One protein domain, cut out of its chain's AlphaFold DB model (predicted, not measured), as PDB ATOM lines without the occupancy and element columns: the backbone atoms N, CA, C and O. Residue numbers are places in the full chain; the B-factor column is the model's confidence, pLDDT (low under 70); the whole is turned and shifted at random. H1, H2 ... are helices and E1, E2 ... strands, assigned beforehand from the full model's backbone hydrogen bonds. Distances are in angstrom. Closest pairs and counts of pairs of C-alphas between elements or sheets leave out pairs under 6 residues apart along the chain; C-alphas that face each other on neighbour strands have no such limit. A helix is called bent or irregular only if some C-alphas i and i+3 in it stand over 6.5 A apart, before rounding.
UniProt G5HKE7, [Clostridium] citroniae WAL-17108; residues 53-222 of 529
ATOM      1  N   CYS A  53     120.978 227.148 150.666       57.47
ATOM      2  CA  CYS A  53     121.929 226.231 150.021       57.47
ATOM      3  C   CYS A  53     123.392 226.454 150.434       57.47
ATOM      4  O   CYS A  53     124.238 225.618 150.121       57.47
ATOM      5  N   GLU A  54     123.707 227.550 151.124       63.38
ATOM      6  CA  GLU A  54     125.078 227.964 151.459       63.38
ATOM      7  C   GLU A  54     125.865 226.861 152.193       63.38
ATOM      8  O   GLU A  54     126.948 226.476 151.761       63.38
ATOM      9  N   MET A  55     125.264 226.233 153.212       62.41
ATOM     10  CA  MET A  55     125.874 225.121 153.962       62.41
ATOM     11  C   MET A  55     126.156 223.878 153.091       62.41
ATOM     12  O   MET A  55     127.098 223.128 153.354       62.41
ATOM     13  N   ILE A  56     125.325 223.620 152.077       61.97
ATOM     14  CA  ILE A  56     125.524 222.509 151.136       61.97
ATOM     15  C   ILE A  56     126.706 222.845 150.218       61.97
ATOM     16  O   ILE A  56     127.620 222.029 150.092       61.97
ATOM     17  N   GLY A  57     126.727 224.068 149.672       64.44
ATOM     18  CA  GLY A  57     127.834 224.624 148.888       64.44
ATOM     19  C   GLY A  57     129.181 224.513 149.605       64.44
ATOM     20  O   GLY A  57     130.127 223.946 149.058       64.44
ATOM     21  N   GLU A  58     129.250 224.958 150.862       68.25
ATOM     22  CA  GLU A  58     130.462 224.888 151.690       68.25
ATOM     23  C   GLU A  58     130.987 223.454 151.852       68.25
ATOM     24  O   GLU A  58     132.181 223.206 151.664       68.25
ATOM     25  N   LYS A  59     130.107 222.486 152.143       66.50
ATOM     26  CA  LYS A  59     130.498 221.073 152.307       66.50
ATOM     27  C   LYS A  59     131.035 220.452 151.019       66.50
ATOM     28  O   LYS A  59     131.953 219.633 151.066       66.50
ATOM     29  N   ILE A  60     130.473 220.820 149.871       67.88
ATOM     30  CA  ILE A  60     130.948 220.341 148.565       67.88
ATOM     31  C   ILE A  60     132.323 220.919 148.281       67.88
ATOM     32  O   ILE A  60     133.238 220.163 147.967       67.88
ATOM     33  N   VAL A  61     132.484 222.234 148.448       70.75
ATOM     34  CA  VAL A  61     133.771 222.916 148.272       70.75
ATOM     35  C   VAL A  61     134.833 222.284 149.168       70.75
ATOM     36  O   VAL A  61     135.941 222.013 148.706       70.75
ATOM     37  N   GLU A  62     134.508 221.989 150.428       73.06
ATOM     38  CA  GLU A  62     135.413 221.297 151.344       73.06
ATOM     39  C   GLU A  62     135.822 219.916 150.805       73.06
ATOM     40  O   GLU A  62     137.019 219.640 150.682       73.06
ATOM     41  N   LYS A  63     134.858 219.076 150.407       72.56
ATOM     42  CA  LYS A  63     135.129 217.740 149.849       72.56
ATOM     43  C   LYS A  63     135.982 217.808 148.577       72.56
ATOM     44  O   LYS A  63     136.980 217.097 148.464       72.56
ATOM     45  N   CYS A  64     135.641 218.704 147.656       73.62
ATOM     46  CA  CYS A  64     136.372 218.944 146.413       73.62
ATOM     47  C   CYS A  64     137.815 219.403 146.678       73.62
ATOM     48  O   CYS A  64     138.768 218.888 146.088       73.62
ATOM     49  N   ASN A  65     138.008 220.318 147.631       80.12
ATOM     50  CA  ASN A  65     139.336 220.766 148.041       80.12
ATOM     51  C   ASN A  65     140.176 219.621 148.617       80.12
ATOM     52  O   ASN A  65     141.373 219.530 148.326       80.12
ATOM     53  N   VAL A  66     139.569 218.731 149.408       82.06
ATOM     54  CA  VAL A  66     140.251 217.547 149.946       82.06
ATOM     55  C   VAL A  66     140.662 216.597 148.815       82.06
ATOM     56  O   VAL A  66     141.829 216.202 148.769       82.06
ATOM     57  N   GLU A  67     139.773 216.291 147.868       82.62
ATOM     58  CA  GLU A  67     140.068 215.434 146.706       82.62
ATOM     59  C   GLU A  67     141.188 216.002 145.823       82.62
ATOM     60  O   GLU A  67     142.151 215.299 145.503       82.62
ATOM     61  N   SER A  68     141.118 217.294 145.493       83.50
ATOM     62  CA  SER A  68     142.158 217.984 144.723       83.50
ATOM     63  C   SER A  68     143.498 217.985 145.459       83.50
ATOM     64  O   SER A  68     144.548 217.730 144.862       83.50
ATOM     65  N   ARG A  69     143.496 218.217 146.779       87.62
ATOM     66  CA  ARG A  69     144.708 218.156 147.610       87.62
ATOM     67  C   ARG A  69     145.333 216.763 147.582       87.62
ATOM     68  O   ARG A  69     146.552 216.659 147.440       87.62
ATOM     69  N   VAL A  70     144.522 215.715 147.705       90.50
ATOM     70  CA  VAL A  70     144.966 214.316 147.653       90.50
ATOM     71  C   VAL A  70     145.569 213.990 146.284       90.50
ATOM     72  O   VAL A  70     146.742 213.623 146.229       90.50
ATOM     73  N   SER A  71     144.831 214.218 145.190       90.50
ATOM     74  CA  SER A  71     145.313 213.968 143.818       90.50
ATOM     75  C   SER A  71     146.634 214.694 143.546       90.50
ATOM     76  O   SER A  71     147.626 214.091 143.130       90.50
ATOM     77  N   ASN A  72     146.707 215.987 143.884       90.81
ATOM     78  CA  ASN A  72     147.922 216.780 143.706       90.81
ATOM     79  C   ASN A  72     149.098 216.273 144.548       90.81
ATOM     80  O   ASN A  72     150.243 216.365 144.108       90.81
ATOM     81  N   THR A  73     148.841 215.750 145.749       93.75
ATOM     82  CA  THR A  73     149.882 215.173 146.611       93.75
ATOM     83  C   THR A  73     150.463 213.910 145.984       93.75
ATOM     84  O   THR A  73     151.684 213.798 145.887       93.75
ATOM     85  N   ILE A  74     149.607 213.011 145.488       94.44
ATOM     86  CA  ILE A  74     150.015 211.774 144.804       94.44
ATOM     87  C   ILE A  74     150.864 212.109 143.568       94.44
ATOM     88  O   ILE A  74     152.002 211.654 143.454       94.44
ATOM     89  N   LYS A  75     150.369 212.988 142.685       94.31
ATOM     90  CA  LYS A  75     151.090 213.407 141.468       94.31
ATOM     91  C   LYS A  75     152.454 214.027 141.770       94.31
ATOM     92  O   LYS A  75     153.448 213.687 141.132       94.31
ATOM     93  N   LYS A  76     152.511 214.949 142.740       94.81
ATOM     94  CA  LYS A  76     153.764 215.612 143.132       94.81
ATOM     95  C   LYS A  76     154.771 214.629 143.713       94.81
ATOM     96  O   LYS A  76     155.955 214.778 143.438       94.81
ATOM     97  N   SER A  77     154.312 213.651 144.493       95.69
ATOM     98  CA  SER A  77     155.156 212.580 145.030       95.69
ATOM     99  C   SER A  77     155.772 211.752 143.898       95.69
ATOM    100  O   SER A  77     156.997 211.661 143.820       95.69
ATOM    101  N   PHE A  78     154.970 211.290 142.930       95.62
ATOM    102  CA  PHE A  78     155.495 210.583 141.758       95.62
ATOM    103  C   PHE A  78     156.507 211.406 140.959       95.62
ATOM    104  O   PHE A  78     157.600 210.915 140.681       95.62
ATOM    105  N   GLN A  79     156.189 212.666 140.640       95.38
ATOM    106  CA  GLN A  79     157.100 213.525 139.880       95.38
ATOM    107  C   GLN A  79     158.411 213.769 140.632       95.38
ATOM    108  O   GLN A  79     159.486 213.593 140.068       95.38
ATOM    109  N   LYS A  80     158.334 214.101 141.927       96.00
ATOM    110  CA  LYS A  80     159.502 214.298 142.796       96.00
ATOM    111  C   LYS A  80     160.410 213.065 142.795       96.00
ATOM    112  O   LYS A  80     161.629 213.204 142.708       96.00
ATOM    113  N   MET A  81     159.830 211.872 142.919       95.94
ATOM    114  CA  MET A  81     160.589 210.623 142.962       95.94
ATOM    115  C   MET A  81     161.188 210.265 141.600       95.94
ATOM    116  O   MET A  81     162.349 209.865 141.536       95.94
ATOM    117  N   ALA A  82     160.440 210.460 140.514       94.00
ATOM    118  CA  ALA A  82     160.948 210.272 139.160       94.00
ATOM    119  C   ALA A  82     162.117 211.218 138.851       94.00
ATOM    120  O   ALA A  82     163.159 210.753 138.387       94.00
ATOM    121  N   ASP A  83     161.999 212.504 139.196       94.62
ATOM    122  CA  ASP A  83     163.062 213.499 139.023       94.62
ATOM    123  C   ASP A  83     164.325 213.106 139.803       94.62
ATOM    124  O   ASP A  83     165.436 213.168 139.273       94.62
ATOM    125  N   ALA A  84     164.164 212.641 141.049       93.81
ATOM    126  CA  ALA A  84     165.275 212.184 141.884       93.81
ATOM    127  C   ALA A  84     166.007 210.962 141.297       93.81
ATOM    128  O   ALA A  84     167.204 210.793 141.531       93.81
ATOM    129  N   MET A  85     165.306 210.125 140.527       92.44
ATOM    130  CA  MET A  85     165.865 208.956 139.840       92.44
ATOM    131  C   MET A  85     166.307 209.237 138.398       92.44
ATOM    132  O   MET A  85     166.902 208.361 137.770       92.44
ATOM    133  N   GLY A  86     166.019 210.423 137.857       91.06
ATOM    134  CA  GLY A  86     166.256 210.747 136.449       91.06
ATOM    135  C   GLY A  86     165.349 209.981 135.476       91.06
ATOM    136  O   GLY A  86     165.768 209.687 134.357       91.06
ATOM    137  N   LEU A  87     164.133 209.628 135.902       91.06
ATOM    138  CA  LEU A  87     163.138 208.934 135.084       91.06
ATOM    139  C   LEU A  87     162.220 209.934 134.378       91.06
ATOM    140  O   LEU A  87     161.794 210.927 134.962       91.06
ATOM    141  N   LEU A  88     161.863 209.633 133.130       91.44
ATOM    142  CA  LEU A  88     160.808 210.344 132.417       91.44
ATOM    143  C   LEU A  88     159.486 209.622 132.666       91.44
ATOM    144  O   LEU A  88     159.351 208.451 132.309       91.44
ATOM    145  N   ILE A  89     158.520 210.315 133.265       92.69
ATOM    146  CA  ILE A  89     157.191 209.765 133.530       92.69
ATOM    147  C   ILE A  89     156.092 210.628 132.920       92.69
ATOM    148  O   ILE A  89     156.260 211.830 132.724       92.69
ATOM    149  N   GLU A  90     154.956 210.000 132.655       92.06
ATOM    150  CA  GLU A  90     153.683 210.656 132.387       92.06
ATOM    151  C   GLU A  90     152.685 210.205 133.455       92.06
ATOM    152  O   GLU A  90     152.589 209.017 133.766       92.06
ATOM    153  N   VAL A  91     151.967 211.160 134.043       92.31
ATOM    154  CA  VAL A  91     150.979 210.889 135.087       92.31
ATOM    155  C   VAL A  91     149.606 211.288 134.572       92.31
ATOM    156  O   VAL A  91     149.372 212.454 134.258       92.31
ATOM    157  N   SER A  92     148.705 210.316 134.506       89.94
ATOM    158  CA  SER A  92     147.297 210.515 134.169       89.94
ATOM    159  C   SER A  92     146.462 210.290 135.419       89.94
ATOM    160  O   SER A  92     146.704 209.343 136.162       89.94
ATOM    161  N   ASP A  93     145.476 211.141 135.666       85.81
ATOM    162  CA  ASP A  93     144.482 210.925 136.706       85.81
ATOM    163  C   ASP A  93     143.070 211.015 136.149       85.81
ATOM    164  O   ASP A  93     142.764 211.839 135.290       85.81
ATOM    165  N   PHE A  94     142.211 210.138 136.645       79.19
ATOM    166  CA  PHE A  94     140.802 210.099 136.304       79.19
ATOM    167  C   PHE A  94     140.055 209.407 137.437       79.19
ATOM    168  O   PHE A  94     140.490 208.348 137.870       79.19
ATOM    169  N   ASP A  95     138.959 209.998 137.913       79.75
ATOM    170  CA  ASP A  95     138.020 209.371 138.857       79.75
ATOM    171  C   ASP A  95     138.693 208.622 140.027       79.75
ATOM    172  O   ASP A  95     138.615 207.403 140.158       79.75
ATOM    173  N   ARG A  96     139.456 209.366 140.844       86.81
ATOM    174  CA  ARG A  96     140.205 208.849 142.010       86.81
ATOM    175  C   ARG A  96     141.187 207.704 141.705       86.81
ATOM    176  O   ARG A  96     141.627 206.987 142.604       86.81
ATOM    177  N   ARG A  97     141.601 207.586 140.446       91.25
ATOM    178  CA  ARG A  97     142.699 206.743 139.986       91.25
ATOM    179  C   ARG A  97     143.820 207.607 139.436       91.25
ATOM    180  O   ARG A  97     143.584 208.532 138.663       91.25
ATOM    181  N   CYS A  98     145.053 207.273 139.793       93.94
ATOM    182  CA  CYS A  98     146.258 207.872 139.241       93.94
ATOM    183  C   CYS A  98     147.123 206.787 138.592       93.94
ATOM    184  O   CYS A  98     147.514 205.827 139.250       93.94
ATOM    185  N   ASN A  99     147.414 206.944 137.305       94.31
ATOM    186  CA  ASN A  99     148.239 206.051 136.504       94.31
ATOM    187  C   ASN A  99     149.586 206.712 136.215       94.31
ATOM    188  O   ASN A  99     149.635 207.862 135.777       94.31
ATOM    189  N   VAL A 100     150.665 205.962 136.402       94.56
ATOM    190  CA  VAL A 100     152.030 206.394 136.112       94.56
ATOM    191  C   VAL A 100     152.605 205.540 134.996       94.56
ATOM    192  O   VAL A 100     152.762 204.323 135.131       94.56
ATOM    193  N   PHE A 101     152.955 206.206 133.906       92.12
ATOM    194  CA  PHE A 101     153.604 205.632 132.742       92.12
ATOM    195  C   PHE A 101     155.079 206.019 132.753       92.12
ATOM    196  O   PHE A 101     155.415 207.181 132.973       92.12
ATOM    197  N   ILE A 102     155.967 205.060 132.499       88.81
ATOM    198  CA  ILE A 102     157.408 205.320 132.409       88.81
ATOM    199  C   ILE A 102     157.819 205.330 130.945       88.81
ATOM    200  O   ILE A 102     157.627 204.340 130.237       88.81
ATOM    201  N   ASN A 103     158.428 206.434 130.527       84.44
ATOM    202  CA  ASN A 103     158.942 206.635 129.184       84.44
ATOM    203  C   ASN A 103     160.390 206.155 129.087       84.44
ATOM    204  O   ASN A 103     161.254 206.524 129.887       84.44
ATOM    205  N   SER A 104     160.677 205.368 128.058       71.62
ATOM    206  CA  SER A 104     162.044 205.077 127.644       71.62
ATOM    207  C   SER A 104     162.655 206.279 126.917       71.62
ATOM    208  O   SER A 104     161.954 207.119 126.349       71.62
ATOM    209  N   ALA A 105     163.988 206.339 126.858       64.88
ATOM    210  CA  ALA A 105     164.706 207.376 126.109       64.88
ATOM    211  C   ALA A 105     164.378 207.392 124.598       64.88
ATOM    212  O   ALA A 105     164.661 208.381 123.925       64.88
ATOM    213  N   GLY A 106     163.800 206.305 124.067       61.56
ATOM    214  CA  GLY A 106     163.342 206.188 122.680       61.56
ATOM    215  C   GLY A 106     161.897 206.638 122.441       61.56
ATOM    216  O   GLY A 106     161.487 206.698 121.288       61.56
ATOM    217  N   GLY A 107     161.143 206.969 123.496       62.31
ATOM    218  CA  GLY A 107     159.732 207.366 123.415       62.31
ATOM    219  C   GLY A 107     158.722 206.223 123.567       62.31
ATOM    220  O   GLY A 107     157.527 206.492 123.598       62.31
ATOM    221  N   ASP A 108     159.174 204.972 123.699       68.38
ATOM    222  CA  ASP A 108     158.306 203.829 124.011       68.38
ATOM    223  C   ASP A 108     158.038 203.729 125.520       68.38
ATOM    224  O   ASP A 108     158.899 204.095 126.326       68.38
ATOM    225  N   TYR A 109     156.886 203.181 125.908       69.88
ATOM    226  CA  TYR A 109     156.539 202.952 127.313       69.88
ATOM    227  C   TYR A 109     157.128 201.643 127.858       69.88
ATOM    228  O   TYR A 109     157.249 200.641 127.150       69.88
ATOM    229  N   CYS A 110     157.464 201.648 129.149       80.62
ATOM    230  CA  CYS A 110     157.738 200.438 129.926       80.62
ATOM    231  C   CYS A 110     156.540 199.465 129.861       80.62
ATOM    232  O   CYS A 110     155.400 199.936 129.866       80.62
ATOM    233  N   PRO A 111     156.751 198.128 129.876       83.94
ATOM    234  CA  PRO A 111     155.666 197.145 129.834       83.94
ATOM    235  C   PRO A 111     154.690 197.200 131.018       83.94
ATOM    236  O   PRO A 111     153.690 196.488 130.983       83.94
ATOM    237  N   TYR A 112     154.946 198.007 132.052       92.00
ATOM    238  CA  TYR A 112     154.098 198.119 133.237       92.00
ATOM    239  C   TYR A 112     153.666 199.561 133.503       92.00
ATOM    240  O   TYR A 112     154.449 200.501 133.368       92.00
ATOM    241  N   ILE A 113     152.424 199.703 133.953       93.69
ATOM    242  CA  ILE A 113     151.807 200.946 134.413       93.69
ATOM    243  C   ILE A 113     151.473 200.758 135.890       93.69
ATOM    244  O   ILE A 113     150.769 199.809 136.243       93.69
ATOM    245  N   LEU A 114     151.957 201.658 136.745       95.81
ATOM    246  CA  LEU A 114     151.543 201.702 138.144       95.81
ATOM    247  C   LEU A 114     150.229 202.470 138.244       95.81
ATOM    248  O   LEU A 114     150.161 203.623 137.824       95.81
ATOM    249  N   SER A 115     149.222 201.857 138.846       95.50
ATOM    250  CA  SER A 115     147.923 202.465 139.096       95.50
ATOM    251  C   SER A 115     147.652 202.519 140.592       95.50
ATOM    252  O   SER A 115     147.827 201.529 141.302       95.50
ATOM    253  N   ILE A 116     147.232 203.689 141.059       95.81
ATOM    254  CA  ILE A 116     146.795 203.940 142.428       95.81
ATOM    255  C   ILE A 116     145.336 204.355 142.394       95.81
ATOM    256  O   ILE A 116     145.017 205.453 141.943       95.81
ATOM    257  N   ASP A 117     144.477 203.487 142.901       93.75
ATOM    258  CA  ASP A 117     143.098 203.796 143.247       93.75
ATOM    259  C   ASP A 117     143.054 204.272 144.699       93.75
ATOM    260  O   ASP A 117     143.723 203.702 145.569       93.75
ATOM    261  N   TYR A 118     142.279 205.313 144.985       92.44
ATOM    262  CA  TYR A 118     142.130 205.796 146.351       92.44
ATOM    263  C   TYR A 118     140.695 206.179 146.696       92.44
ATOM    264  O   TYR A 118     139.944 206.677 145.864       92.44
ATOM    265  N   ASP A 119     140.329 205.981 147.958       89.69
ATOM    266  CA  ASP A 119     139.045 206.409 148.506       89.69
ATOM    267  C   ASP A 119     139.252 207.229 149.776       89.69
ATOM    268  O   ASP A 119     140.102 206.909 150.607       89.69
ATOM    269  N   ILE A 120     138.508 208.321 149.903       85.88
ATOM    270  CA  ILE A 120     138.635 209.270 151.007       85.88
ATOM    271  C   ILE A 120     137.540 208.943 152.013       85.88
ATOM    272  O   ILE A 120     136.385 209.315 151.817       85.88
ATOM    273  N   GLU A 121     137.926 208.264 153.089       82.94
ATOM    274  CA  GLU A 121     137.013 207.825 154.151       82.94
ATOM    275  C   GLU A 121     136.478 209.028 154.941       82.94
ATOM    276  O   GLU A 121     135.310 209.097 155.319       82.94
ATOM    277  N   ASN A 122     137.354 210.004 155.203       79.31
ATOM    278  CA  ASN A 122     137.032 211.256 155.883       79.31
ATOM    279  C   ASN A 122     138.085 212.335 155.563       79.31
ATOM    280  O   ASN A 122     139.051 212.100 154.843       79.31
ATOM    281  N   ASN A 123     137.946 213.529 156.148       76.38
ATOM    282  CA  ASN A 123     138.842 214.667 155.886       76.38
ATOM    283  C   ASN A 123     140.316 214.448 156.301       76.38
ATOM    284  O   ASN A 123     141.163 215.306 156.022       76.38
ATOM    285  N   THR A 124     140.634 213.334 156.967       82.56
ATOM    286  CA  THR A 124     141.969 213.011 157.493       82.56
ATOM    287  C   THR A 124     142.528 211.666 157.037       82.56
ATOM    288  O   THR A 124     143.745 211.480 157.107       82.56
ATOM    289  N   GLU A 125     141.688 210.752 156.556       88.00
ATOM    290  CA  GLU A 125     142.049 209.365 156.262       88.00
ATOM    291  C   GLU A 125     141.685 208.971 154.831       88.00
ATOM    292  O   GLU A 125     140.667 209.388 154.279       88.00
ATOM    293  N   ILE A 126     142.546 208.147 154.239       91.38
ATOM    294  CA  ILE A 126     142.429 207.652 152.874       91.38
ATOM    295  C   ILE A 126     142.756 206.159 152.826       91.38
ATOM    296  O   ILE A 126     143.696 205.690 153.478       91.38
ATOM    297  N   THR A 127     141.999 205.417 152.032       91.75
ATOM    298  CA  THR A 127     142.303 204.039 151.657       91.75
ATOM    299  C   THR A 127     142.959 204.039 150.283       91.75
ATOM    300  O   THR A 127     142.492 204.710 149.368       91.75
ATOM    301  N   ILE A 128     144.053 203.293 150.129       93.19
ATOM    302  CA  ILE A 128     144.811 203.197 148.879       93.19
ATOM    303  C   ILE A 128     144.856 201.739 148.431       93.19
ATOM    304  O   ILE A 128     145.185 200.844 149.218       93.19
ATOM    305  N   LEU A 129     144.571 201.518 147.155       93.31
ATOM    306  CA  LEU A 129     144.747 200.254 146.459       93.31
ATOM    307  C   LEU A 129     145.714 200.470 145.293       93.31
ATOM    308  O   LEU A 129     145.546 201.384 144.490       93.31
ATOM    309  N   GLN A 130     146.735 199.622 145.205       94.31
ATOM    310  CA  GLN A 130     147.658 199.621 144.074       94.31
ATOM    311  C   GLN A 130     147.352 198.458 143.129       94.31
ATOM    312  O   GLN A 130     147.001 197.360 143.562       94.31
ATOM    313  N   SER A 131     147.532 198.693 141.836       95.62
ATOM    314  CA  SER A 131     147.486 197.668 140.798       95.62
ATOM    315  C   SER A 131     148.520 197.961 139.720       95.62
ATOM    316  O   SER A 131     148.840 199.121 139.453       95.62
ATOM    317  N   TRP A 132     149.098 196.918 139.127       95.94
ATOM    318  CA  TRP A 132     150.094 197.064 138.064       95.94
ATOM    319  C   TRP A 132     149.535 196.498 136.767       95.94
ATOM    320  O   TRP A 132     149.325 195.295 136.636       95.94
ATOM    321  N   ASN A 133     149.292 197.372 135.797       93.50
ATOM    322  CA  ASN A 133     148.739 196.989 134.506       93.50
ATOM    323  C   ASN A 133     149.867 196.691 133.523       93.50
ATOM    324  O   ASN A 133     150.840 197.444 133.450       93.50
ATOM    325  N   VAL A 134     149.731 195.632 132.731       91.50
ATOM    326  CA  VAL A 134     150.619 195.404 131.591       91.50
ATOM    327  C   VAL A 134     150.217 196.375 130.483       91.50
ATOM    328  O   VAL A 134     149.077 196.374 130.018       91.50
ATOM    329  N   SER A 135     151.149 197.238 130.083       82.69
ATOM    330  CA  SER A 135     150.906 198.288 129.098       82.69
ATOM    331  C   SER A 135     150.454 197.693 127.767       82.69
ATOM    332  O   SER A 135     150.982 196.666 127.322       82.69
ATOM    333  N   ARG A 136     149.524 198.370 127.089       76.56
ATOM    334  CA  ARG A 136     149.098 197.961 125.753       76.56
ATOM    335  C   ARG A 136     150.280 198.026 124.791       76.56
ATOM    336  O   ARG A 136     150.891 199.071 124.597       76.56
ATOM    337  N   MET A 137     150.549 196.912 124.126       74.25
ATOM    338  CA  MET A 137     151.670 196.822 123.198       74.25
ATOM    339  C   MET A 137     151.259 197.302 121.805       74.25
ATOM    340  O   MET A 137     150.372 196.714 121.177       74.25
ATOM    341  N   TYR A 138     151.921 198.340 121.290       65.88
ATOM    342  CA  TYR A 138     151.672 198.930 119.967       65.88
ATOM    343  C   TYR A 138     152.328 198.126 118.825       65.88
ATOM    344  O   TYR A 138     153.120 198.643 118.046       65.88
ATOM    345  N   ALA A 139     151.988 196.844 118.710       65.12
ATOM    346  CA  ALA A 139     152.331 196.006 117.555       65.12
ATOM    347  C   ALA A 139     151.057 195.448 116.888       65.12
ATOM    348  O   ALA A 139     149.984 195.459 117.491       65.12
ATOM    349  N   SER A 140     151.124 194.990 115.638       67.44
ATOM    350  CA  SER A 140     149.999 194.291 114.993       67.44
ATOM    351  C   SER A 140     150.006 192.796 115.328       67.44
ATOM    352  O   SER A 140     151.071 192.232 115.570       67.44
ATOM    353  N   GLY A 141     148.834 192.155 115.282       77.00
ATOM    354  CA  GLY A 141     148.669 190.716 115.529       77.00
ATOM    355  C   GLY A 141     148.406 190.354 116.992       77.00
ATOM    356  O   GLY A 141     148.353 191.237 117.852       77.00
ATOM    357  N   GLU A 142     148.255 189.049 117.224       82.31
ATOM    358  CA  GLU A 142     147.961 188.459 118.529       82.31
ATOM    359  C   GLU A 142     149.136 188.607 119.508       82.31
ATOM    360  O   GLU A 142     150.310 188.469 119.128       82.31
ATOM    361  N   LYS A 143     148.824 188.933 120.770       86.88
ATOM    362  CA  LYS A 143     149.818 189.203 121.829       86.88
ATOM    363  C   LYS A 143     149.494 188.571 123.177       86.88
ATOM    364  O   LYS A 143     150.065 188.989 124.187       86.88
ATOM    365  N   SER A 144     148.611 187.576 123.195       88.38
ATOM    366  CA  SER A 144     148.228 186.850 124.407       88.38
ATOM    367  C   SER A 144     149.457 186.394 125.196       88.38
ATOM    368  O   SER A 144     149.581 186.652 126.391       88.38
ATOM    369  N   ASP A 145     150.433 185.829 124.485       90.56
ATOM    370  CA  ASP A 145     151.710 185.369 125.017       90.56
ATOM    371  C   ASP A 145     152.486 186.447 125.778       90.56
ATOM    372  O   ASP A 145     153.086 186.153 126.806       90.56
ATOM    373  N   LEU A 146     152.482 187.692 125.300       91.19
ATOM    374  CA  LEU A 146     153.228 188.779 125.921       91.19
ATOM    375  C   LEU A 146     152.523 189.290 127.181       91.19
ATOM    376  O   LEU A 146     153.184 189.487 128.199       91.19
ATOM    377  N   TYR A 147     151.197 189.461 127.155       92.06
ATOM    378  CA  TYR A 147     150.447 189.839 128.358       92.06
ATOM    379  C   TYR A 147     150.590 188.785 129.454       92.06
ATOM    380  O   TYR A 147     150.900 189.124 130.597       92.06
ATOM    381  N   VAL A 148     150.462 187.508 129.083       93.00
ATOM    382  CA  VAL A 148     150.690 186.373 129.979       93.00
ATOM    383  C   VAL A 148     152.137 186.373 130.477       93.00
ATOM    384  O   VAL A 148     152.364 186.311 131.684       93.00
ATOM    385  N   LEU A 149     153.134 186.518 129.603       94.00
ATOM    386  CA  LEU A 149     154.542 186.522 129.999       94.00
ATOM    387  C   LEU A 149     154.845 187.625 131.014       94.00
ATOM    388  O   LEU A 149     155.390 187.325 132.077       94.00
ATOM    389  N   PHE A 150     154.502 188.884 130.729       93.88
ATOM    390  CA  PHE A 150     154.842 189.998 131.619       93.88
ATOM    391  C   PHE A 150     154.035 189.972 132.921       93.88
ATOM    392  O   PHE A 150     154.609 190.231 133.981       93.88
ATOM    393  N   ALA A 151     152.751 189.608 132.889       95.50
ATOM    394  CA  ALA A 151     151.959 189.498 134.112       95.50
ATOM    395  C   ALA A 151     152.504 188.395 135.035       95.50
ATOM    396  O   ALA A 151     152.792 188.650 136.204       95.50
ATOM    397  N   ASN A 152     152.737 187.191 134.501       95.81
ATOM    398  CA  ASN A 152     153.168 186.044 135.306       95.81
ATOM    399  C   ASN A 152     154.615 186.158 135.776       95.81
ATOM    400  O   ASN A 152     154.905 185.845 136.927       95.81
ATOM    401  N   SER A 153     155.535 186.642 134.939       94.56
ATOM    402  CA  SER A 153     156.930 186.842 135.362       94.56
ATOM    403  C   SER A 153     157.056 187.878 136.483       94.56
ATOM    404  O   SER A 153     157.828 187.673 137.423       94.56
ATOM    405  N   MET A 154     156.262 188.953 136.444       95.44
ATOM    406  CA  MET A 154     156.198 189.914 137.546       95.44
ATOM    407  C   MET A 154     155.514 189.319 138.777       95.44
ATOM    408  O   MET A 154     156.008 189.495 139.886       95.44
ATOM    409  N   ASN A 155     154.434 188.558 138.611       95.00
ATOM    410  CA  ASN A 155     153.744 187.939 139.739       95.00
ATOM    411  C   ASN A 155     154.613 186.875 140.453       95.00
ATOM    412  O   ASN A 155     154.654 186.815 141.684       95.00
ATOM    413  N   ILE A 156     155.405 186.109 139.693       93.69
ATOM    414  CA  ILE A 156     156.465 185.230 140.210       93.69
ATOM    415  C   ILE A 156     157.474 186.030 141.040       93.69
ATOM    416  O   ILE A 156     157.865 185.594 142.125       93.69
ATOM    417  N   LEU A 157     157.906 187.193 140.543       91.75
ATOM    418  CA  LEU A 157     158.863 188.051 141.237       91.75
ATOM    419  C   LEU A 157     158.282 188.612 142.542       91.75
ATOM    420  O   LEU A 157     158.951 188.570 143.577       91.75
ATOM    421  N   LEU A 158     157.043 189.105 142.501       91.69
ATOM    422  CA  LEU A 158     156.322 189.622 143.662       91.69
ATOM    423  C   LEU A 158     156.243 188.577 144.774       91.69
ATOM    424  O   LEU A 158     156.577 188.884 145.920       91.69
ATOM    425  N   LYS A 159     155.939 187.320 144.435       89.94
ATOM    426  CA  LYS A 159     155.979 186.232 145.413       89.94
ATOM    427  C   LYS A 159     157.398 185.917 145.875       89.94
ATOM    428  O   LYS A 159     157.693 185.929 147.065       89.94
ATOM    429  N   GLY A 160     158.281 185.599 144.929       86.38
ATOM    430  CA  GLY A 160     159.579 184.988 145.208       86.38
ATOM    431  C   GLY A 160     160.603 185.929 145.843       86.38
ATOM    432  O   GLY A 160     161.511 185.456 146.526       86.38
ATOM    433  N   VAL A 161     160.475 187.241 145.622       85.38
ATOM    434  CA  VAL A 161     161.433 188.252 146.099       85.38
ATOM    435  C   VAL A 161     160.818 189.186 147.133       85.38
ATOM    436  O   VAL A 161     161.483 189.495 148.123       85.38
ATOM    437  N   PHE A 162     159.573 189.617 146.928       85.81
ATOM    438  CA  PHE A 162     158.924 190.613 147.786       85.81
ATOM    439  C   PHE A 162     157.975 190.008 148.825       85.81
ATOM    440  O   PHE A 162     157.558 190.726 149.729       85.81
ATOM    441  N   ASN A 163     157.675 188.706 148.736       86.56
ATOM    442  CA  ASN A 163     156.666 188.031 149.556       86.56
ATOM    443  C   ASN A 163     155.314 188.762 149.552       86.56
ATOM    444  O   ASN A 163     154.708 189.000 150.595       86.56
ATOM    445  N   CYS A 164     154.885 189.179 148.365       89.06
ATOM    446  CA  CYS A 164     153.650 189.916 148.176       89.06
ATOM    447  C   CYS A 164     152.591 189.017 147.533       89.06
ATOM    448  O   CYS A 164     152.872 188.348 146.533       89.06
ATOM    449  N   PHE A 165     151.391 189.015 148.111       91.06
ATOM    450  CA  PHE A 165     150.235 188.312 147.570       91.06
ATOM    451  C   PHE A 165     149.559 189.163 146.502       91.06
ATOM    452  O   PHE A 165     149.212 190.327 146.729       91.06
ATOM    453  N   ALA A 166     149.410 188.573 145.320       94.12
ATOM    454  CA  ALA A 166     148.788 189.227 144.188       94.12
ATOM    455  C   ALA A 166     148.074 188.217 143.288       94.12
ATOM    456  O   ALA A 166     148.465 187.050 143.184       94.12
ATOM    457  N   GLU A 167     147.055 188.703 142.592       95.00
ATOM    458  CA  GLU A 167     146.311 187.960 141.582       95.00
ATOM    459  C   GLU A 167     146.424 188.637 140.215       95.00
ATOM    460  O   GLU A 167     146.604 189.850 140.114       95.00
ATOM    461  N   ILE A 168     146.354 187.843 139.149       95.38
ATOM    462  CA  ILE A 168     146.343 188.352 137.773       95.38
ATOM    463  C   ILE A 168     144.922 188.310 137.230       95.38
ATOM    464  O   ILE A 168     144.319 187.245 137.163       95.38
ATOM    465  N   VAL A 169     144.420 189.440 136.758       93.00
ATOM    466  CA  VAL A 169     143.163 189.515 136.017       93.00
ATOM    467  C   VAL A 169     143.480 189.741 134.547       93.00
ATOM    468  O   VAL A 169     144.086 190.752 134.188       93.00
ATOM    469  N   TYR A 170     143.074 188.799 133.701       89.69
ATOM    470  CA  TYR A 170     143.094 188.974 132.252       89.69
ATOM    471  C   TYR A 170     141.802 189.629 131.780       89.69
ATOM    472  O   TYR A 170     140.731 189.399 132.341       89.69
ATOM    473  N   ILE A 171     141.915 190.470 130.757       81.31
ATOM    474  CA  ILE A 171     140.769 191.087 130.097       81.31
ATOM    475  C   ILE A 171     140.721 190.577 128.662       81.31
ATOM    476  O   ILE A 171     141.628 190.859 127.872       81.31
ATOM    477  N   ASP A 172     139.616 189.919 128.325       71.56
ATOM    478  CA  ASP A 172     139.336 189.392 126.992       71.56
ATOM    479  C   ASP A 172     138.252 190.260 126.347       71.56
ATOM    480  O   ASP A 172     137.105 190.305 126.793       71.56
ATOM    481  N   VAL A 173     138.627 191.039 125.328       54.28
ATOM    482  CA  VAL A 173     137.726 192.016 124.687       54.28
ATOM    483  C   VAL A 173     137.227 191.508 123.328       54.28
ATOM    484  O   VAL A 173     136.191 191.963 122.842       54.28
ATOM    485  N   ILE A 174     137.949 190.576 122.692       47.53
ATOM    486  CA  ILE A 174     137.723 190.169 121.299       47.53
ATOM    487  C   ILE A 174     137.834 188.643 121.165       47.53
ATOM    488  O   ILE A 174     138.921 188.120 120.970       47.53
ATOM    489  N   GLY A 175     136.698 187.937 121.203       50.69
ATOM    490  CA  GLY A 175     136.654 186.478 121.005       50.69
ATOM    491  C   GLY A 175     137.209 185.687 122.195       50.69
ATOM    492  O   GLY A 175     137.956 186.217 123.007       50.69
ATOM    493  N   ASN A 176     136.807 184.424 122.328       55.81
ATOM    494  CA  ASN A 176     137.051 183.625 123.536       55.81
ATOM    495  C   ASN A 176     138.515 183.174 123.742       55.81
ATOM    496  O   ASN A 176     138.764 182.474 124.716       55.81
ATOM    497  N   ASP A 177     139.465 183.583 122.889       67.31
ATOM    498  CA  ASP A 177     140.803 182.967 122.837       67.31
ATOM    499  C   ASP A 177     141.991 183.964 122.852       67.31
ATOM    500  O   ASP A 177     143.143 183.530 122.790       67.31
ATOM    501  N   GLU A 178     141.755 185.287 122.927       76.94
ATOM    502  CA  GLU A 178     142.827 186.308 122.938       76.94
ATOM    503  C   GLU A 178     142.825 187.171 124.211       76.94
ATOM    504  O   GLU A 178     141.895 187.945 124.472       76.94
ATOM    505  N   VAL A 179     143.955 187.149 124.928       82.50
ATOM    506  CA  VAL A 179     144.199 188.033 126.075       82.50
ATOM    507  C   VAL A 179     144.572 189.421 125.563       82.50
ATOM    508  O   VAL A 179     145.595 189.609 124.903       82.50
ATOM    509  N   ASN A 180     143.754 190.421 125.892       82.62
ATOM    510  CA  ASN A 180     143.912 191.788 125.386       82.62
ATOM    511  C   ASN A 180     144.602 192.731 126.377       82.62
ATOM    512  O   ASN A 180     145.192 193.736 125.962       82.62
ATOM    513  N   ALA A 181     144.513 192.427 127.670       87.19
ATOM    514  CA  ALA A 181     145.226 193.115 128.736       87.19
ATOM    515  C   ALA A 181     145.389 192.192 129.947       87.19
ATOM    516  O   ALA A 181     144.668 191.205 130.097       87.19
ATOM    517  N   ALA A 182     146.324 192.544 130.824       92.81
ATOM    518  CA  ALA A 182     146.520 191.872 132.097       92.81
ATOM    519  C   ALA A 182     146.782 192.901 133.198       92.81
ATOM    520  O   ALA A 182     147.543 193.853 132.998       92.81
ATOM    521  N   THR A 183     146.192 192.677 134.363       94.88
ATOM    522  CA  THR A 183     146.353 193.519 135.547       94.88
ATOM    523  C   THR A 183     146.770 192.659 136.725       94.88
ATOM    524  O   THR A 183     146.155 191.635 136.995       94.88
ATOM    525  N   ILE A 184     147.805 193.081 137.441       96.50
ATOM    526  CA  ILE A 184     148.225 192.483 138.705       96.50
ATOM    527  C   ILE A 184     147.559 193.277 139.828       96.50
ATOM    528  O   ILE A 184     147.848 194.465 140.008       96.50
ATOM    529  N   LEU A 185     146.662 192.631 140.564       94.88
ATOM    530  CA  LEU A 185     145.970 193.201 141.712       94.88
ATOM    531  C   LEU A 185     146.658 192.756 142.996       94.88
ATOM    532  O   LEU A 185     146.910 191.571 143.201       94.88
ATOM    533  N   PHE A 186     146.961 193.720 143.857       93.31
ATOM    534  CA  PHE A 186     147.544 193.469 145.168       93.31
ATOM    535  C   PHE A 186     146.422 193.225 146.173       93.31
ATOM    536  O   PHE A 186     145.454 193.986 146.216       93.31
ATOM    537  N   GLU A 187     146.558 192.187 146.993       84.50
ATOM    538  CA  GLU A 187     145.543 191.868 148.002       84.50
ATOM    539  C   GLU A 187     145.545 192.887 149.157       84.50
ATOM    540  O   GLU A 187     144.495 193.291 149.667       84.50
ATOM    541  N   ASP A 188     146.735 193.365 149.531       82.06
ATOM    542  CA  ASP A 188     146.913 194.321 150.616       82.06
ATOM    543  C   ASP A 188     146.414 195.722 150.232       82.06
ATOM    544  O   ASP A 188     147.026 196.450 149.445       82.06
ATOM    545  N   LYS A 189     145.318 196.142 150.873       81.69
ATOM    546  CA  LYS A 189     144.850 197.535 150.866       81.69
ATOM    547  C   LYS A 189     145.522 198.322 151.984       81.69
ATOM    548  O   LYS A 189     145.481 197.915 153.147       81.69
ATOM    549  N   ILE A 190     146.055 199.500 151.668       83.00
ATOM    550  CA  ILE A 190     146.550 200.431 152.689       83.00
ATOM    551  C   ILE A 190     145.347 201.213 153.214       83.00
ATOM    552  O   ILE A 190     144.962 202.232 152.645       83.00
ATOM    553  N   LYS A 191     144.729 200.706 154.281       83.12
ATOM    554  CA  LYS A 191     143.571 201.331 154.937       83.12
ATOM    555  C   LYS A 191     143.997 202.401 155.939       83.12
ATOM    556  O   LYS A 191     145.074 202.298 156.530       83.12
ATOM    557  N   ASN A 192     143.116 203.376 156.173       81.75
ATOM    558  CA  ASN A 192     143.258 204.418 157.199       81.75
ATOM    559  C   ASN A 192     144.618 205.137 157.136       81.75
ATOM    560  O   ASN A 192     145.234 205.457 158.156       81.75
ATOM    561  N   CYS A 193     145.139 205.352 155.925       87.25
ATOM    562  CA  CYS A 193     146.343 206.141 155.753       87.25
ATOM    563  C   CYS A 193     146.007 207.587 156.104       87.25
ATOM    564  O   CYS A 193     145.079 208.168 155.554       87.25
ATOM    565  N   SER A 194     146.774 208.201 157.002       89.62
ATOM    566  CA  SER A 194     146.629 209.635 157.237       89.62
ATOM    567  C   SER A 194     147.000 210.401 155.966       89.62
ATOM    568  O   SER A 194     148.062 210.155 155.386       89.62
ATOM    569  N   ILE A 195     146.165 211.361 155.566       87.62
ATOM    570  CA  ILE A 195     146.432 212.246 154.423       87.62
ATOM    571  C   ILE A 195     147.761 213.000 154.612       87.62
ATOM    572  O   ILE A 195     148.471 213.243 153.639       87.62
ATOM    573  N   GLU A 196     148.162 213.299 155.851       89.25
ATOM    574  CA  GLU A 196     149.454 213.938 156.150       89.25
ATOM    575  C   GLU A 196     150.657 213.058 155.775       89.25
ATOM    576  O   GLU A 196     151.706 213.572 155.393       89.25
ATOM    577  N   LYS A 197     150.500 211.731 155.845       91.31
ATOM    578  CA  LYS A 197     151.540 210.741 155.516       91.31
ATOM    579  C   LYS A 197     151.403 210.165 154.108       91.31
ATOM    580  O   LYS A 197     152.185 209.296 153.724       91.31
ATOM    581  N   LEU A 198     150.437 210.649 153.325       93.06
ATOM    582  CA  LEU A 198     150.147 210.137 151.988       93.06
ATOM    583  C   LEU A 198     151.382 210.185 151.083       93.06
ATOM    584  O   LEU A 198     151.704 209.189 150.446       93.06
ATOM    585  N   SER A 199     152.119 211.301 151.070       94.25
ATOM    586  CA  SER A 199     153.317 211.430 150.228       94.25
ATOM    587  C   SER A 199     154.386 210.387 150.553       94.25
ATOM    588  O   SER A 199     155.016 209.887 149.633       94.25
ATOM    589  N   GLU A 200     154.598 210.053 151.829       94.06
ATOM    590  CA  GLU A 200     155.581 209.031 152.221       94.06
ATOM    591  C   GLU A 200     155.151 207.652 151.712       94.06
ATOM    592  O   GLU A 200     155.965 206.894 151.193       94.06
ATOM    593  N   LYS A 201     153.850 207.345 151.788       94.12
ATOM    594  CA  LYS A 201     153.305 206.079 151.285       94.12
ATOM    595  C   LYS A 201     153.363 205.950 149.772       94.12
ATOM    596  O   LYS A 201     153.691 204.874 149.280       94.12
ATOM    597  N   ILE A 202     153.084 207.020 149.037       95.75
ATOM    598  CA  ILE A 202     153.224 207.012 147.579       95.75
ATOM    599  C   ILE A 202     154.701 206.902 147.176       95.75
ATOM    600  O   ILE A 202     155.011 206.122 146.274       95.75
ATOM    601  N   ASP A 203     155.610 207.590 147.882       95.50
ATOM    602  CA  ASP A 203     157.059 207.457 147.677       95.50
ATOM    603  C   ASP A 203     157.488 205.974 147.858       95.50
ATOM    604  O   ASP A 203     158.160 205.423 146.982       95.50
ATOM    605  N   ASP A 204     157.037 205.291 148.923       93.75
ATOM    606  CA  ASP A 204     157.325 203.866 149.192       93.75
ATOM    607  C   ASP A 204     156.799 202.922 148.090       93.75
ATOM    608  O   ASP A 204     157.504 202.003 147.648       93.75
ATOM    609  N   ILE A 205     155.556 203.133 147.637       94.88
ATOM    610  CA  ILE A 205     154.938 202.318 146.579       94.88
ATOM    611  C   ILE A 205     155.700 202.494 145.267       94.88
ATOM    612  O   ILE A 205     156.063 201.508 144.621       94.88
ATOM    613  N   PHE A 206     155.995 203.740 144.887       95.88
ATOM    614  CA  PHE A 206     156.717 204.027 143.654       95.88
ATOM    615  C   PHE A 206     158.124 203.426 143.674       95.88
ATOM    616  O   PHE A 206     158.527 202.768 142.716       95.88
ATOM    617  N   MET A 207     158.854 203.561 144.788       94.62
ATOM    618  CA  MET A 207     160.158 202.911 144.973       94.62
ATOM    619  C   MET A 207     160.080 201.398 144.768       94.62
ATOM    620  O   MET A 207     160.918 200.826 144.070       94.62
ATOM    621  N   SER A 208     159.078 200.756 145.371       93.19
ATOM    622  CA  SER A 208     158.881 199.308 145.285       93.19
ATOM    623  C   SER A 208     158.588 198.871 143.850       93.19
ATOM    624  O   SER A 208     159.174 197.900 143.372       93.19
ATOM    625  N   PHE A 209     157.765 199.637 143.131       95.12
ATOM    626  CA  PHE A 209     157.481 199.426 141.713       95.12
ATOM    627  C   PHE A 209     158.745 199.533 140.844       95.12
ATOM    628  O   PHE A 209     159.064 198.605 140.097       95.12
ATOM    629  N   ILE A 210     159.526 200.612 140.987       94.38
ATOM    630  CA  ILE A 210     160.792 200.790 140.255       94.38
ATOM    631  C   ILE A 210     161.785 199.665 140.576       94.38
ATOM    632  O   ILE A 210     162.451 199.138 139.679       94.38
ATOM    633  N   MET A 211     161.892 199.267 141.843       93.44
ATOM    634  CA  MET A 211     162.778 198.183 142.260       93.44
ATOM    635  C   MET A 211     162.356 196.844 141.646       93.44
ATOM    636  O   MET A 211     163.209 196.126 141.119       93.44
ATOM    637  N   ALA A 212     161.061 196.528 141.657       93.69
ATOM    638  CA  ALA A 212     160.532 195.313 141.051       93.69
ATOM    639  C   ALA A 212     160.810 195.265 139.545       93.69
ATOM    640  O   ALA A 212     161.313 194.254 139.062       93.69
ATOM    641  N   MET A 213     160.601 196.361 138.812       91.56
ATOM    642  CA  MET A 213     160.918 196.411 137.379       91.56
ATOM    643  C   MET A 213     162.407 196.220 137.082       91.56
ATOM    644  O   MET A 213     162.757 195.493 136.156       91.56
ATOM    645  N   ASN A 214     163.300 196.824 137.871       90.44
ATOM    646  CA  ASN A 214     164.741 196.634 137.682       90.44
ATOM    647  C   ASN A 214     165.158 195.175 137.904       90.44
ATOM    648  O   ASN A 214     165.950 194.624 137.135       90.44
ATOM    649  N   ILE A 215     164.615 194.533 138.942       90.56
ATOM    650  CA  ILE A 215     164.898 193.121 139.208       90.56
ATOM    651  C   ILE A 215     164.273 192.245 138.119       90.56
ATOM    652  O   ILE A 215     164.937 191.330 137.631       90.56
ATOM    653  N   HIS A 216     163.049 192.549 137.688       91.44
ATOM    654  CA  HIS A 216     162.383 191.866 136.583       91.44
ATOM    655  C   HIS A 216     163.240 191.900 135.317       91.44
ATOM    656  O   HIS A 216     163.583 190.839 134.803       91.44
ATOM    657  N   TYR A 217     163.710 193.080 134.903       88.19
ATOM    658  CA  TYR A 217     164.619 193.223 133.766       88.19
ATOM    659  C   TYR A 217     165.902 192.396 133.938       88.19
ATOM    660  O   TYR A 217     166.364 191.766 132.992       88.19
ATOM    661  N   SER A 218     166.464 192.337 135.148       87.81
ATOM    662  CA  SER A 218     167.680 191.554 135.407       87.81
ATOM    663  C   SER A 218     167.483 190.032 135.351       87.81
ATOM    664  O   SER A 218     168.446 189.308 135.099       87.81
ATOM    665  N   ILE A 219     166.266 189.540 135.615       87.56
ATOM    666  CA  ILE A 219     165.956 188.103 135.706       87.56
ATOM    667  C   ILE A 219     165.307 187.580 134.423       87.56
ATOM    668  O   ILE A 219     165.641 186.485 133.976       87.56
ATOM    669  N   PHE A 220     164.360 188.333 133.872       89.06
ATOM    670  CA  PHE A 220     163.545 187.944 132.725       89.06
ATOM    671  C   PHE A 220     163.929 188.686 131.444       89.06
ATOM    672  O   PHE A 220     163.645 188.177 130.365       89.06
ATOM    673  N   GLY A 221     164.576 189.850 131.530       86.06
ATOM    674  CA  GLY A 221     165.018 190.608 130.361       86.06
ATOM    675  C   GLY A 221     163.880 191.249 129.561       86.06
ATOM    676  O   GLY A 221     162.844 191.635 130.097       86.06
ATOM    677  N   SER A 222     164.114 191.398 128.257       84.25
ATOM    678  CA  SER A 222     163.181 191.967 127.278       84.25
ATOM    679  C   SER A 222     162.872 190.958 126.172       84.25
ATOM    680  O   SER A 222     163.757 190.186 125.800       84.25
TER     681      SER A 222
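Overview. This is residues 53 to 222 of the 529 residues of a protein of [Clostridium] citroniae WAL-17108 (UniProt G5HKE7). A strongly twisted sheet of seven strands curls round the long last helix, H3, while H2 packs over E4 and E6 on the same face as H3, and H1 packs over E2 and E3 and touches the first half of H3. H1 also makes an arm: residues 53 to 61, of which 54 to 61 belong to it, stick out from the body. The printed part has 170 residues with three named helices and seven named strands: along the chain H1 comes first, then the four strands E1 to E4, then H2, then the three strands E5 to E7, and H3 last; the sheet is branched, with E4 the neighbour of E3, E6 and E7, its neighbour pairs are antiparallel, and the class is mixed, helices and strands. The whole is compact, with a radius of gyration of the C-alphas of 17.7 A and spans of 57 by 39 by 33 A.

Arrangement. Start in the sheet with E4, residues 125 to 134, which has three neighbours. On one side of it lies E3, residues 112 to 120, with N 117 and O 129 at 2.8 A. On the other side, in staggered pairing, you find E7, residues 190 to 194, with N 126 and O 193 at 2.9 A, and E6, residues 181 to 186, with N 132 and O 184 at 2.9 A; E6 and E7 are apart. E4 lies on one side of E6, and on the other side lies the edge strand E5, residues 166 to 171, in a hairpin with E6, with N 169 and O 183 at 2.8 A. Beside E3 lies E2, residues 97 to 103, with N 98 and O 116 at 2.8 A, and then the edge strand E1, residues 88 to 94, with N 92 and O 99 at 2.9 A. E1 E2 E3 E4 form a meander, each strand the antiparallel neighbour of the one before. The sheet curls round H3, residues 195 to 220; C-alphas 114 and 209, the closest of E3 and H3, are 7.3 A apart. H2, residues 144 to 162, is on the sheet at a height of 8.8 A, along the strands at 10 degrees to E6 on the local plane; it lies over E6, and only just over E4, with 3 C-alphas. With residues 153 to 158 alone H2 touches H3, opposite ways at a steep tilt of 67 degrees, the C-alphas of Met 154 and His 216 being closest at 6.6 A. H1, residues 54 to 85, is on the sheet at a height of 9.8 A over E2 and E3, only just along the strands, at 28 degrees to E3 on the local plane. With residues 70 to 81 alone it touches H3, the same way at 37 degrees, a tilt only just steep; Ser 77 and Ser 199 have the closest C-alphas, 5.6 A apart. H1 and H2 are apart. In H1 and H2 every O i to N i+4 pair is within hydrogen-bond range; in H3 20 of 22 are.

Along the chain. Find C-alpha 54 at (125.078, 227.964, 151.459); from there H1 runs 46.5 A to C-alpha 85. E1 is 20.4 A long, E2 19.5 A, E3 26.1 A. E4, the longest strand, runs 29.6 A from C-alpha 125 at (142.049, 209.365, 156.262). H2 is 26.0 A long, E5 16.3 A, E6 16.6 A and E7 10.3 A. H3 runs 36.8 A to C-alpha 220 at (163.545, 187.944, 132.725); it is irregular, with C-alphas 196 and 199 7.5 A apart, and its line is a rough one.

Size, cuts and confidence. The two C-alphas farthest apart are those of Cys 53 and Ile 219, at 60.0 A. Without residues 53 to 61 the body spans 49 by 36 by 31 A. The printed part has no cut, and no link is long. The mean pLDDT of the printed part is 85.9; look for values under 70 at residues 53 to 60, 105 to 109, 138 to 140 and 173 to 177.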